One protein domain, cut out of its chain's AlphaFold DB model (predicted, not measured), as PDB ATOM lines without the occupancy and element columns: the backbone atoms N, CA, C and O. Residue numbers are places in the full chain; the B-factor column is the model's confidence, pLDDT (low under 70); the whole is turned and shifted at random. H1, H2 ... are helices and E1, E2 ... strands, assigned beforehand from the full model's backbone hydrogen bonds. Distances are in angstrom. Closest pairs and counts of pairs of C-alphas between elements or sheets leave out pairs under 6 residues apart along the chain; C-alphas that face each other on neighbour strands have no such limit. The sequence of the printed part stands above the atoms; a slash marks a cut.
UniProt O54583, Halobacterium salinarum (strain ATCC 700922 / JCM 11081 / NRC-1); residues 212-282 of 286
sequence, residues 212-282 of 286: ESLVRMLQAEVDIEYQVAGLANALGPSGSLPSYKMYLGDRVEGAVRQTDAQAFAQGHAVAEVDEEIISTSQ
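AT A GLANCE: This is residues 212 to 282 of the 286 residues of a protein of Halobacterium salinarum (strain ATCC 700922 / JCM 11081 / NRC-1) (UniProt O54583). A long, narrow, antiparallel sheet of four strands curves along the rod, with the helix H1 over one face along its two inner strands, E1 and E3. The short helix H2 packs on H1 and only grazes the sheet; the E1 to E2 link lies toward one end of the rod, the turn between E3 and E4 toward the other. The 71 printed residues hold two named helices and four named strands, in the chain order H1 E1 E2 H2 E3 E4; the sheet order is E2 E1 E3 E4, and the class is mixed, helices and strands. The whole is compact, with a radius of gyration of the C-alphas of 12.0 A, and spans 40 by 19 by 18 A.

HOW THE PARTS SIT: The inner strands E1, residues 225 to 233, and E3, residues 264 to 273, are antiparallel neighbours at 168 degrees, with N 230 and O 268 within hydrogen-bond range at 2.8 A. E1 bends by 53 degrees at residue 228. The edge strand E2, residues 244 to 248, forms a hairpin with E1, where N 231 and O 245 are 2.8 A apart. The other edge strand, E4, residues 276 to 281, forms a hairpin with E3, where N 278 and O 271 are 2.7 A apart. E2 and E4 are apart. The sheet is twisted, its C-alphas up to 5.1 A off the best plane. H1, residues 212 to 219, is on the sheet at a height over the sheet of 8.1 A. It is over E1 and only just over E3, with 3 C-alphas falling on E3. It runs only just along the strands, at 27 degrees to E1 on the local plane. H1 touches H2, residues 258 to 262, the closest C-alphas being those of Glu 212 and Ala 261, 4.7 A apart. H2 only grazes the sheet, with residues 260 to 262. E2, H2 and E3 form a split strand-helix-strand unit, two strands running the same way with E1 between them, and its crossover is right-handed. Each O i to N i+4 pair of H1 is within hydrogen-bond range; in H2 it is 0 of 1, beside 2 of 2 O i to N i+3 pairs.

IN THESE COORDINATES: H1 begins at C-alpha 212, (-38.289, -27.572, -27.569), and is 10.4 A long. E1 is 23.7 A long, E2 13.3 A and H2 7.6 A. E3, the longest strand, is 25.2 A long and begins at C-alpha 264, (-40.793, -20.959, -30.520). E4 is 16.4 A long and ends at C-alpha 281, (-38.515, -19.337, -16.292).

THE WHOLE: The C-alphas of Gly 239 and Asp 274 are the two farthest apart, at 40.7 A. The printed part has no cut and no long link. Its mean pLDDT is 75.0; residue 221 and residues 236 to 237, 265 to 266 and 273 to 282 are under 70.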
ATOM      1  N   GLU A 212     -37.975 -26.198 -27.164       70.56
ATOM      2  CA  GLU A 212     -38.289 -27.572 -27.569       70.56
ATOM      3  C   GLU A 212     -38.314 -28.518 -26.359       70.56
ATOM      4  O   GLU A 212     -39.235 -29.320 -26.229       70.56
ATOM      5  N   SER A 213     -37.356 -28.390 -25.442       73.19
ATOM      6  CA  SER A 213     -37.286 -29.183 -24.211       73.19
ATOM      7  C   SER A 213     -38.449 -28.877 -23.279       73.19
ATOM      8  O   SER A 213     -39.053 -29.807 -22.750       73.19
ATOM      9  N   LEU A 214     -38.845 -27.605 -23.170       72.81
ATOM     10  CA  LEU A 214     -40.058 -27.221 -22.445       72.81
ATOM     11  C   LEU A 214     -41.312 -27.842 -23.077       72.81
ATOM     12  O   LEU A 214     -42.146 -28.391 -22.368       72.81
ATOM     13  N   VAL A 215     -41.449 -27.801 -24.406       70.81
ATOM     14  CA  VAL A 215     -42.588 -28.419 -25.111       70.81
ATOM     15  C   VAL A 215     -42.593 -29.938 -24.925       70.81
ATOM     16  O   VAL A 215     -43.656 -30.508 -24.694       70.81
ATOM     17  N   ARG A 216     -41.428 -30.598 -24.981       75.44
ATOM     18  CA  ARG A 216     -41.298 -32.035 -24.688       75.44
ATOM     19  C   ARG A 216     -41.700 -32.355 -23.251       75.44
ATOM     20  O   ARG A 216     -42.417 -33.325 -23.050       75.44
ATOM     21  N   MET A 217     -41.291 -31.535 -22.285       75.31
ATOM     22  CA  MET A 217     -41.640 -31.695 -20.870       75.31
ATOM     23  C   MET A 217     -43.140 -31.491 -20.623       75.31
ATOM     24  O   MET A 217     -43.755 -32.293 -19.931       75.31
ATOM     25  N   LEU A 218     -43.750 -30.478 -21.247       73.00
ATOM     26  CA  LEU A 218     -45.199 -30.262 -21.208       73.00
ATOM     27  C   LEU A 218     -45.965 -31.443 -21.828       73.00
ATOM     28  O   LEU A 218     -47.051 -31.782 -21.386       73.00
ATOM     29  N   GLN A 219     -45.415 -32.085 -22.858       75.25
ATOM     30  CA  GLN A 219     -46.056 -33.221 -23.530       75.25
ATOM     31  C   GLN A 219     -45.724 -34.581 -22.913       75.25
ATOM     32  O   GLN A 219     -46.278 -35.590 -23.357       75.25
ATOM     33  N   ALA A 220     -44.816 -34.636 -21.941       75.25
ATOM     34  CA  ALA A 220     -44.482 -35.871 -21.260       75.25
ATOM     35  C   ALA A 220     -45.674 -36.325 -20.403       75.25
ATOM     36  O   ALA A 220     -46.350 -35.513 -19.778       75.25
ATOM     37  N   GLU A 221     -45.935 -37.634 -20.369       69.44
ATOM     38  CA  GLU A 221     -46.975 -38.233 -19.521       69.44
ATOM     39  C   GLU A 221     -46.494 -38.292 -18.060       69.44
ATOM     40  O   GLU A 221     -46.236 -39.358 -17.507       69.44
ATOM     41  N   VAL A 222     -46.322 -37.119 -17.456       72.62
ATOM     42  CA  VAL A 222     -46.004 -36.915 -16.039       72.62
ATOM     43  C   VAL A 222     -47.171 -36.214 -15.355       72.62
ATOM     44  O   VAL A 222     -47.854 -35.394 -15.966       72.62
ATOM     45  N   ASP A 223     -47.407 -36.557 -14.089       73.81
ATOM     46  CA  ASP A 223     -48.488 -35.998 -13.268       73.81
ATOM     47  C   ASP A 223     -48.085 -34.604 -12.754       73.81
ATOM     48  O   ASP A 223     -47.745 -34.415 -11.590       73.81
ATOM     49  N   ILE A 224     -47.994 -33.648 -13.683       78.44
ATOM     50  CA  ILE A 224     -47.641 -32.248 -13.433       78.44
ATOM     51  C   ILE A 224     -48.725 -31.379 -14.066       78.44
ATOM     52  O   ILE A 224     -48.947 -31.443 -15.278       78.44
ATOM     53  N   GLU A 225     -49.386 -30.546 -13.264       82.81
ATOM     54  CA  GLU A 225     -50.437 -29.654 -13.754       82.81
ATOM     55  C   GLU A 225     -49.842 -28.294 -14.117       82.81
ATOM     56  O   GLU A 225     -49.365 -27.563 -13.251       82.81
ATOM     57  N   TYR A 226     -49.851 -27.925 -15.400       82.94
ATOM     58  CA  TYR A 226     -49.309 -26.638 -15.828       82.94
ATOM     59  C   TYR A 226     -50.409 -25.581 -15.879       82.94
ATOM     60  O   TYR A 226     -51.367 -25.693 -16.645       82.94
ATOM     61  N   GLN A 227     -50.233 -24.505 -15.114       85.25
ATOM     62  CA  GLN A 227     -51.179 -23.392 -15.050       85.25
ATOM     63  C   GLN A 227     -50.904 -22.323 -16.120       85.25
ATOM     64  O   GLN A 227     -51.803 -21.666 -16.659       85.25
ATOM     65  N   VAL A 228     -49.621 -22.121 -16.427       85.25
ATOM     66  CA  VAL A 228     -49.153 -21.121 -17.389       85.25
ATOM     67  C   VAL A 228     -48.086 -21.745 -18.266       85.25
ATOM     68  O   VAL A 228     -47.181 -22.393 -17.755       85.25
ATOM     69  N   ALA A 229     -48.153 -21.496 -19.571       85.38
ATOM     70  CA  ALA A 229     -47.073 -21.805 -20.500       85.38
ATOM     71  C   ALA A 229     -46.872 -20.634 -21.462       85.38
ATOM     72  O   ALA A 229     -47.796 -20.184 -22.144       85.38
ATOM     73  N   GLY A 230     -45.653 -20.125 -21.498       84.88
ATOM     74  CA  GLY A 230     -45.215 -19.008 -22.307       84.88
ATOM     75  C   GLY A 230     -44.175 -19.452 -23.321       84.88
ATOM     76  O   GLY A 230     -43.251 -20.171 -22.959       84.88
ATOM     77  N   LEU A 231     -44.317 -19.033 -24.577       84.31
ATOM     78  CA  LEU A 231     -43.432 -19.402 -25.679       84.31
ATOM     79  C   LEU A 231     -43.099 -18.165 -26.526       84.31
ATOM     80  O   LEU A 231     -43.990 -17.507 -27.069       84.31
ATOM     81  N   ALA A 232     -41.814 -17.858 -26.662       82.06
ATOM     82  CA  ALA A 232     -41.280 -16.751 -27.446       82.06
ATOM     83  C   ALA A 232     -40.820 -17.218 -28.831       82.06
ATOM     84  O   ALA A 232     -40.202 -18.274 -28.982       82.06
ATOM     85  N   ASN A 233     -41.170 -16.437 -29.853       81.12
ATOM     86  CA  ASN A 233     -40.921 -16.774 -31.248       81.12
ATOM     87  C   ASN A 233     -39.424 -16.687 -31.570       81.12
ATOM     88  O   ASN A 233     -38.805 -15.637 -31.403       81.12
ATOM     89  N   ALA A 234     -38.875 -17.789 -32.071       74.69
ATOM     90  CA  ALA A 234     -37.462 -17.951 -32.400       74.69
ATOM     91  C   ALA A 234     -37.117 -17.544 -33.836       74.69
ATOM     92  O   ALA A 234     -35.963 -17.278 -34.157       74.69
ATOM     93  N   LEU A 235     -38.118 -17.503 -34.716       77.69
ATOM     94  CA  LEU A 235     -37.960 -17.228 -36.146       77.69
ATOM     95  C   LEU A 235     -37.981 -15.723 -36.463       77.69
ATOM     96  O   LEU A 235     -37.897 -15.328 -37.627       77.69
ATOM     97  N   GLY A 236     -38.094 -14.882 -35.432       66.25
ATOM     98  CA  GLY A 236     -38.171 -13.431 -35.552       66.25
ATOM     99  C   GLY A 236     -39.559 -12.916 -35.964       66.25
ATOM    100  O   GLY A 236     -40.530 -13.674 -36.059       66.25
ATOM    101  N   PRO A 237     -39.693 -11.596 -36.185       67.75
ATOM    102  CA  PRO A 237     -40.977 -10.975 -36.489       67.75
ATOM    103  C   PRO A 237     -41.542 -11.490 -37.818       67.75
ATOM    104  O   PRO A 237     -40.977 -11.246 -38.884       67.75
ATOM    105  N   SER A 238     -42.691 -12.163 -37.769       70.81
ATOM    106  CA  SER A 238     -43.435 -12.619 -38.946       70.81
ATOM    107  C   SER A 238     -44.895 -12.184 -38.843       70.81
ATOM    108  O   SER A 238     -45.459 -12.117 -37.757       70.81
ATOM    109  N   GLY A 239     -45.541 -11.912 -39.979       70.50
ATOM    110  CA  GLY A 239     -46.973 -11.587 -40.008       70.50
ATOM    111  C   GLY A 239     -47.890 -12.780 -39.703       70.50
ATOM    112  O   GLY A 239     -49.072 -12.582 -39.442       70.50
ATOM    113  N   SER A 240     -47.367 -14.010 -39.752       79.06
ATOM    114  CA  SER A 240     -48.135 -15.246 -39.536       79.06
ATOM    115  C   SER A 240     -47.966 -15.855 -38.146       79.06
ATOM    116  O   SER A 240     -48.751 -16.726 -37.774       79.06
ATOM    117  N   LEU A 241     -46.957 -15.422 -37.388       80.06
ATOM    118  CA  LEU A 241     -46.632 -15.961 -36.072       80.06
ATOM    119  C   LEU A 241     -46.521 -14.813 -35.070       80.06
ATOM    120  O   LEU A 241     -45.801 -13.849 -35.337       80.06
ATOM    121  N   PRO A 242     -47.203 -14.892 -33.918       82.62
ATOM    122  CA  PRO A 242     -47.037 -13.886 -32.882       82.62
ATOM    123  C   PRO A 242     -45.589 -13.893 -32.377       82.62
ATOM    124  O   PRO A 242     -44.918 -14.922 -32.416       82.62
ATOM    125  N   SER A 243     -45.101 -12.754 -31.884       81.38
ATOM    126  CA  SER A 243     -43.792 -12.679 -31.217       81.38
ATOM    127  C   SER A 243     -43.760 -13.483 -29.916       81.38
ATOM    128  O   SER A 243     -42.705 -13.955 -29.503       81.38
ATOM    129  N   TYR A 244     -44.923 -13.650 -29.286       83.69
ATOM    130  CA  TYR A 244     -45.090 -14.365 -28.034       83.69
ATOM    131  C   TYR A 244     -46.457 -15.049 -27.976       83.69
ATOM    132  O   TYR A 244     -47.465 -14.467 -28.387       83.69
ATOM    133  N   LYS A 245     -46.500 -16.271 -27.455       86.81
ATOM    134  CA  LYS A 245     -47.715 -17.066 -27.272       86.81
ATOM    135  C   LYS A 245     -47.821 -17.475 -25.809       86.81
ATOM    136  O   LYS A 245     -46.864 -17.991 -25.245       86.81
ATOM    137  N   MET A 246     -48.979 -17.232 -25.205       88.19
ATOM    138  CA  MET A 246     -49.234 -17.539 -23.800       88.19
ATOM    139  C   MET A 246     -50.487 -18.392 -23.676       88.19
ATOM    140  O   MET A 246     -51.511 -18.090 -24.292       88.19
ATOM    141  N   TYR A 247     -50.393 -19.430 -22.861       87.38
ATOM    142  CA  TYR A 247     -51.493 -20.281 -22.453       87.38
ATOM    143  C   TYR A 247     -51.702 -20.109 -20.951       87.38
ATOM    144  O   TYR A 247     -50.733 -20.076 -20.194       87.38
ATOM    145  N   LEU A 248     -52.961 -19.965 -20.544       87.81
ATOM    146  CA  LEU A 248     -53.381 -19.759 -19.161       87.81
ATOM    147  C   LEU A 248     -54.637 -20.594 -18.904       87.81
ATOM    148  O   LEU A 248     -55.591 -20.514 -19.681       87.81
ATOM    149  N   GLY A 249     -54.641 -21.362 -17.822       86.00
ATOM    150  CA  GLY A 249     -55.761 -22.203 -17.406       86.00
ATOM    151  C   GLY A 249     -55.324 -23.186 -16.328       86.00
ATOM    152  O   GLY A 249     -54.180 -23.143 -15.915       86.00
ATOM    153  N   ASP A 250     -56.211 -24.076 -15.893       80.19
ATOM    154  CA  ASP A 250     -55.875 -25.035 -14.825       80.19
ATOM    155  C   ASP A 250     -54.967 -26.176 -15.329       80.19
ATOM    156  O   ASP A 250     -54.229 -26.768 -14.556       80.19
ATOM    157  N   ARG A 251     -55.019 -26.471 -16.638       82.88
ATOM    158  CA  ARG A 251     -54.163 -27.435 -17.347       82.88
ATOM    159  C   ARG A 251     -53.920 -26.971 -18.778       82.88
ATOM    160  O   ARG A 251     -54.835 -27.006 -19.610       82.88
ATOM    161  N   VAL A 252     -52.722 -26.465 -19.064       86.25
ATOM    162  CA  VAL A 252     -52.385 -25.832 -20.353       86.25
ATOM    163  C   VAL A 252     -51.520 -26.696 -21.263       86.25
ATOM    164  O   VAL A 252     -51.411 -26.405 -22.455       86.25
ATOM    165  N   GLU A 253     -50.936 -27.765 -20.741       83.69
ATOM    166  CA  GLU A 253     -49.981 -28.615 -21.442       83.69
ATOM    167  C   GLU A 253     -50.542 -29.216 -22.738       83.69
ATOM    168  O   GLU A 253     -49.908 -29.139 -23.792       83.69
ATOM    169  N   GLY A 254     -51.798 -29.674 -22.721       80.12
ATOM    170  CA  GLY A 254     -52.479 -30.198 -23.910       80.12
ATOM    171  C   GLY A 254     -52.797 -29.145 -24.983       80.12
ATOM    172  O   GLY A 254     -53.122 -29.497 -26.120       80.12
ATOM    173  N   ALA A 255     -52.719 -27.850 -24.654       83.69
ATOM    174  CA  ALA A 255     -52.902 -26.768 -25.619       83.69
ATOM    175  C   ALA A 255     -51.610 -26.449 -26.391       83.69
ATOM    176  O   ALA A 255     -51.686 -25.918 -27.507       83.69
ATOM    177  N   VAL A 256     -50.445 -26.797 -25.831       83.38
ATOM    178  CA  VAL A 256     -49.133 -26.583 -26.443       83.38
ATOM    179  C   VAL A 256     -48.864 -27.656 -27.495       83.38
ATOM    180  O   VAL A 256     -48.748 -28.848 -27.208       83.38
ATOM    181  N   ARG A 257     -48.772 -27.242 -28.762       81.88
ATOM    182  CA  ARG A 257     -48.631 -28.178 -29.886       81.88
ATOM    183  C   ARG A 257     -47.169 -28.477 -30.160       81.88
ATOM    184  O   ARG A 257     -46.330 -27.593 -30.084       81.88
ATOM    185  N   GLN A 258     -46.875 -29.682 -30.645       74.38
ATOM    186  CA  GLN A 258     -45.511 -30.046 -31.049       74.38
ATOM    187  C   GLN A 258     -44.979 -29.166 -32.195       74.38
ATOM    188  O   GLN A 258     -43.790 -28.886 -32.275       74.38
ATOM    189  N   THR A 259     -45.867 -28.643 -33.048       78.31
ATOM    190  CA  THR A 259     -45.507 -27.651 -34.075       78.31
ATOM    191  C   THR A 259     -45.052 -26.314 -33.492       78.31
ATOM    192  O   THR A 259     -44.360 -25.573 -34.182       78.31
ATOM    193  N   ASP A 260     -45.434 -25.982 -32.250       78.50
ATOM    194  CA  ASP A 260     -44.951 -24.768 -31.589       78.50
ATOM    195  C   ASP A 260     -43.437 -24.880 -31.306       78.50
ATOM    196  O   ASP A 260     -42.725 -23.894 -31.464       78.50
ATOM    197  N   ALA A 261     -42.900 -26.076 -31.040       71.38
ATOM    198  CA  ALA A 261     -41.460 -26.271 -30.827       71.38
ATOM    199  C   ALA A 261     -40.586 -25.894 -32.042       71.38
ATOM    200  O   ALA A 261     -39.404 -25.612 -31.893       71.38
ATOM    201  N   GLN A 262     -41.157 -25.862 -33.254       75.88
ATOM    202  CA  GLN A 262     -40.428 -25.478 -34.472       75.88
ATOM    203  C   GLN A 262     -40.332 -23.961 -34.673       75.88
ATOM    204  O   GLN A 262     -39.498 -23.490 -35.442       75.88
ATOM    205  N   ALA A 263     -41.231 -23.199 -34.046       75.88
ATOM    206  CA  ALA A 263     -41.351 -21.757 -34.239       75.88
ATOM    207  C   ALA A 263     -41.006 -20.952 -32.981       75.88
ATOM    208  O   ALA A 263     -40.732 -19.755 -33.077       75.88
ATOM    209  N   PHE A 264     -41.016 -21.589 -31.812       76.88
ATOM    210  CA  PHE A 264     -40.793 -20.959 -30.520       76.88
ATOM    211  C   PHE A 264     -39.668 -21.692 -29.773       76.88
ATOM    212  O   PHE A 264     -39.709 -22.913 -29.659       76.88
ATOM    213  N   ALA A 265     -38.663 -20.956 -29.281       64.25
ATOM    214  CA  ALA A 265     -37.422 -21.535 -28.735       64.25
ATOM    215  C   ALA A 265     -37.069 -21.077 -27.321       64.25
ATOM    216  O   ALA A 265     -36.152 -21.631 -26.736       64.25
ATOM    217  N   GLN A 266     -37.769 -20.106 -26.746       67.62
ATOM    218  CA  GLN A 266     -37.634 -19.784 -25.325       67.62
ATOM    219  C   GLN A 266     -39.006 -19.825 -24.687       67.62
ATOM    220  O   GLN A 266     -39.996 -19.451 -25.320       67.62
ATOM    221  N   GLY A 267     -39.077 -20.273 -23.442       73.75
ATOM    222  CA  GLY A 267     -40.348 -20.346 -22.755       73.75
ATOM    223  C   GLY A 267     -40.235 -20.370 -21.247       73.75
ATOM    224  O   GLY A 267     -39.154 -20.467 -20.669       73.75
ATOM    225  N   HIS A 268     -41.390 -20.254 -20.619       75.62
ATOM    226  CA  HIS A 268     -41.556 -20.450 -19.192       75.62
ATOM    227  C   HIS A 268     -42.826 -21.248 -18.957       75.62
ATOM    228  O   HIS A 268     -43.775 -21.149 -19.737       75.62
ATOM    229  N   ALA A 269     -42.862 -22.015 -17.881       80.25
ATOM    230  CA  ALA A 269     -44.080 -22.663 -17.445       80.25
ATOM    231  C   ALA A 269     -44.212 -22.579 -15.932       80.25
ATOM    232  O   ALA A 269     -43.226 -22.686 -15.209       80.25
ATOM    233  N   VAL A 270     -45.436 -22.387 -15.464       79.75
ATOM    234  CA  VAL A 270     -45.780 -22.499 -14.049       79.75
ATOM    235  C   VAL A 270     -46.555 -23.789 -13.891       79.75
ATOM    236  O   VAL A 270     -47.537 -24.001 -14.603       79.75
ATOM    237  N   ALA A 271     -46.081 -24.637 -12.995       78.69
ATOM    238  CA  ALA A 271     -46.623 -25.943 -12.696       78.69
ATOM    239  C   ALA A 271     -47.066 -26.017 -11.236       78.69
ATOM    240  O   ALA A 271     -46.547 -25.294 -10.391       78.69
ATOM    241  N   GLU A 272     -47.992 -26.909 -10.937       74.50
ATOM    242  CA  GLU A 272     -48.352 -27.327  -9.591       74.50
ATOM    243  C   GLU A 272     -47.994 -28.808  -9.438       74.50
ATOM    244  O   GLU A 272     -48.308 -29.627 -10.304       74.50
ATOM    245  N   VAL A 273     -47.275 -29.133  -8.364       69.31
ATOM    246  CA  VAL A 273     -46.845 -30.492  -8.019       69.31
ATOM    247  C   VAL A 273     -47.146 -30.693  -6.536       69.31
ATOM    248  O   VAL A 273     -46.702 -29.891  -5.721       69.31
ATOM    249  N   ASP A 274     -47.924 -31.720  -6.184       64.19
ATOM    250  CA  ASP A 274     -48.306 -32.039  -4.794       64.19
ATOM    251  C   ASP A 274     -48.895 -30.843  -3.992       64.19
ATOM    252  O   ASP A 274     -48.550 -30.635  -2.831       64.19
ATOM    253  N   GLU A 275     -49.784 -30.041  -4.603       55.44
ATOM    254  CA  GLU A 275     -50.350 -28.781  -4.054       55.44
ATOM    255  C   GLU A 275     -49.328 -27.628  -3.856       55.44
ATOM    256  O   GLU A 275     -49.646 -26.591  -3.261       55.44
ATOM    257  N   GLU A 276     -48.099 -27.748  -4.379       51.22
ATOM    258  CA  GLU A 276     -47.097 -26.676  -4.412       51.22
ATOM    259  C   GLU A 276     -46.864 -26.115  -5.824       51.22
ATOM    260  O   GLU A 276     -46.540 -26.829  -6.769       51.22
ATOM    261  N   ILE A 277     -46.943 -24.786  -5.961       53.25
ATOM    262  CA  ILE A 277     -46.699 -24.083  -7.233       53.25
ATOM    263  C   ILE A 277     -45.188 -23.915  -7.481       53.25
ATOM    264  O   ILE A 277     -44.494 -23.288  -6.678       53.25
ATOM    265  N   ILE A 278     -44.682 -24.402  -8.614       56.38
ATOM    266  CA  ILE A 278     -43.292 -24.323  -9.097       56.38
ATOM    267  C   ILE A 278     -43.258 -23.512 -10.405       56.38
ATOM    268  O   ILE A 278     -44.060 -23.742 -11.304       56.38
ATOM    269  N   SER A 279     -42.332 -22.557 -10.559       53.38
ATOM    270  CA  SER A 279     -42.246 -21.703 -11.757       53.38
ATOM    271  C   SER A 279     -40.920 -21.891 -12.489       53.38
ATOM    272  O   SER A 279     -39.874 -21.447 -12.037       53.38
ATOM    273  N   THR A 280     -40.954 -22.447 -13.692       54.47
ATOM    274  CA  THR A 280     -39.783 -22.545 -14.571       54.47
ATOM    275  C   THR A 280     -39.736 -21.328 -15.488       54.47
ATOM    276  O   THR A 280     -40.651 -21.137 -16.284       54.47
ATOM    277  N   SER A 281     -38.689 -20.503 -15.415       46.09
ATOM    278  CA  SER A 281     -38.515 -19.337 -16.292       46.09
ATOM    279  C   SER A 281     -37.105 -19.262 -16.856       46.09
ATOM    280  O   SER A 281     -36.142 -19.358 -16.100       46.09
ATOM    281  N   GLN A 282     -36.978 -19.011 -18.158       49.75
ATOM    282  CA  GLN A 282     -35.688 -18.719 -18.779       49.75
ATOM    283  C   GLN A 282     -35.444 -17.219 -18.890       49.75
ATOM    284  O   GLN A 282     -36.332 -16.462 -19.289       49.75
TER     285      GLN A 282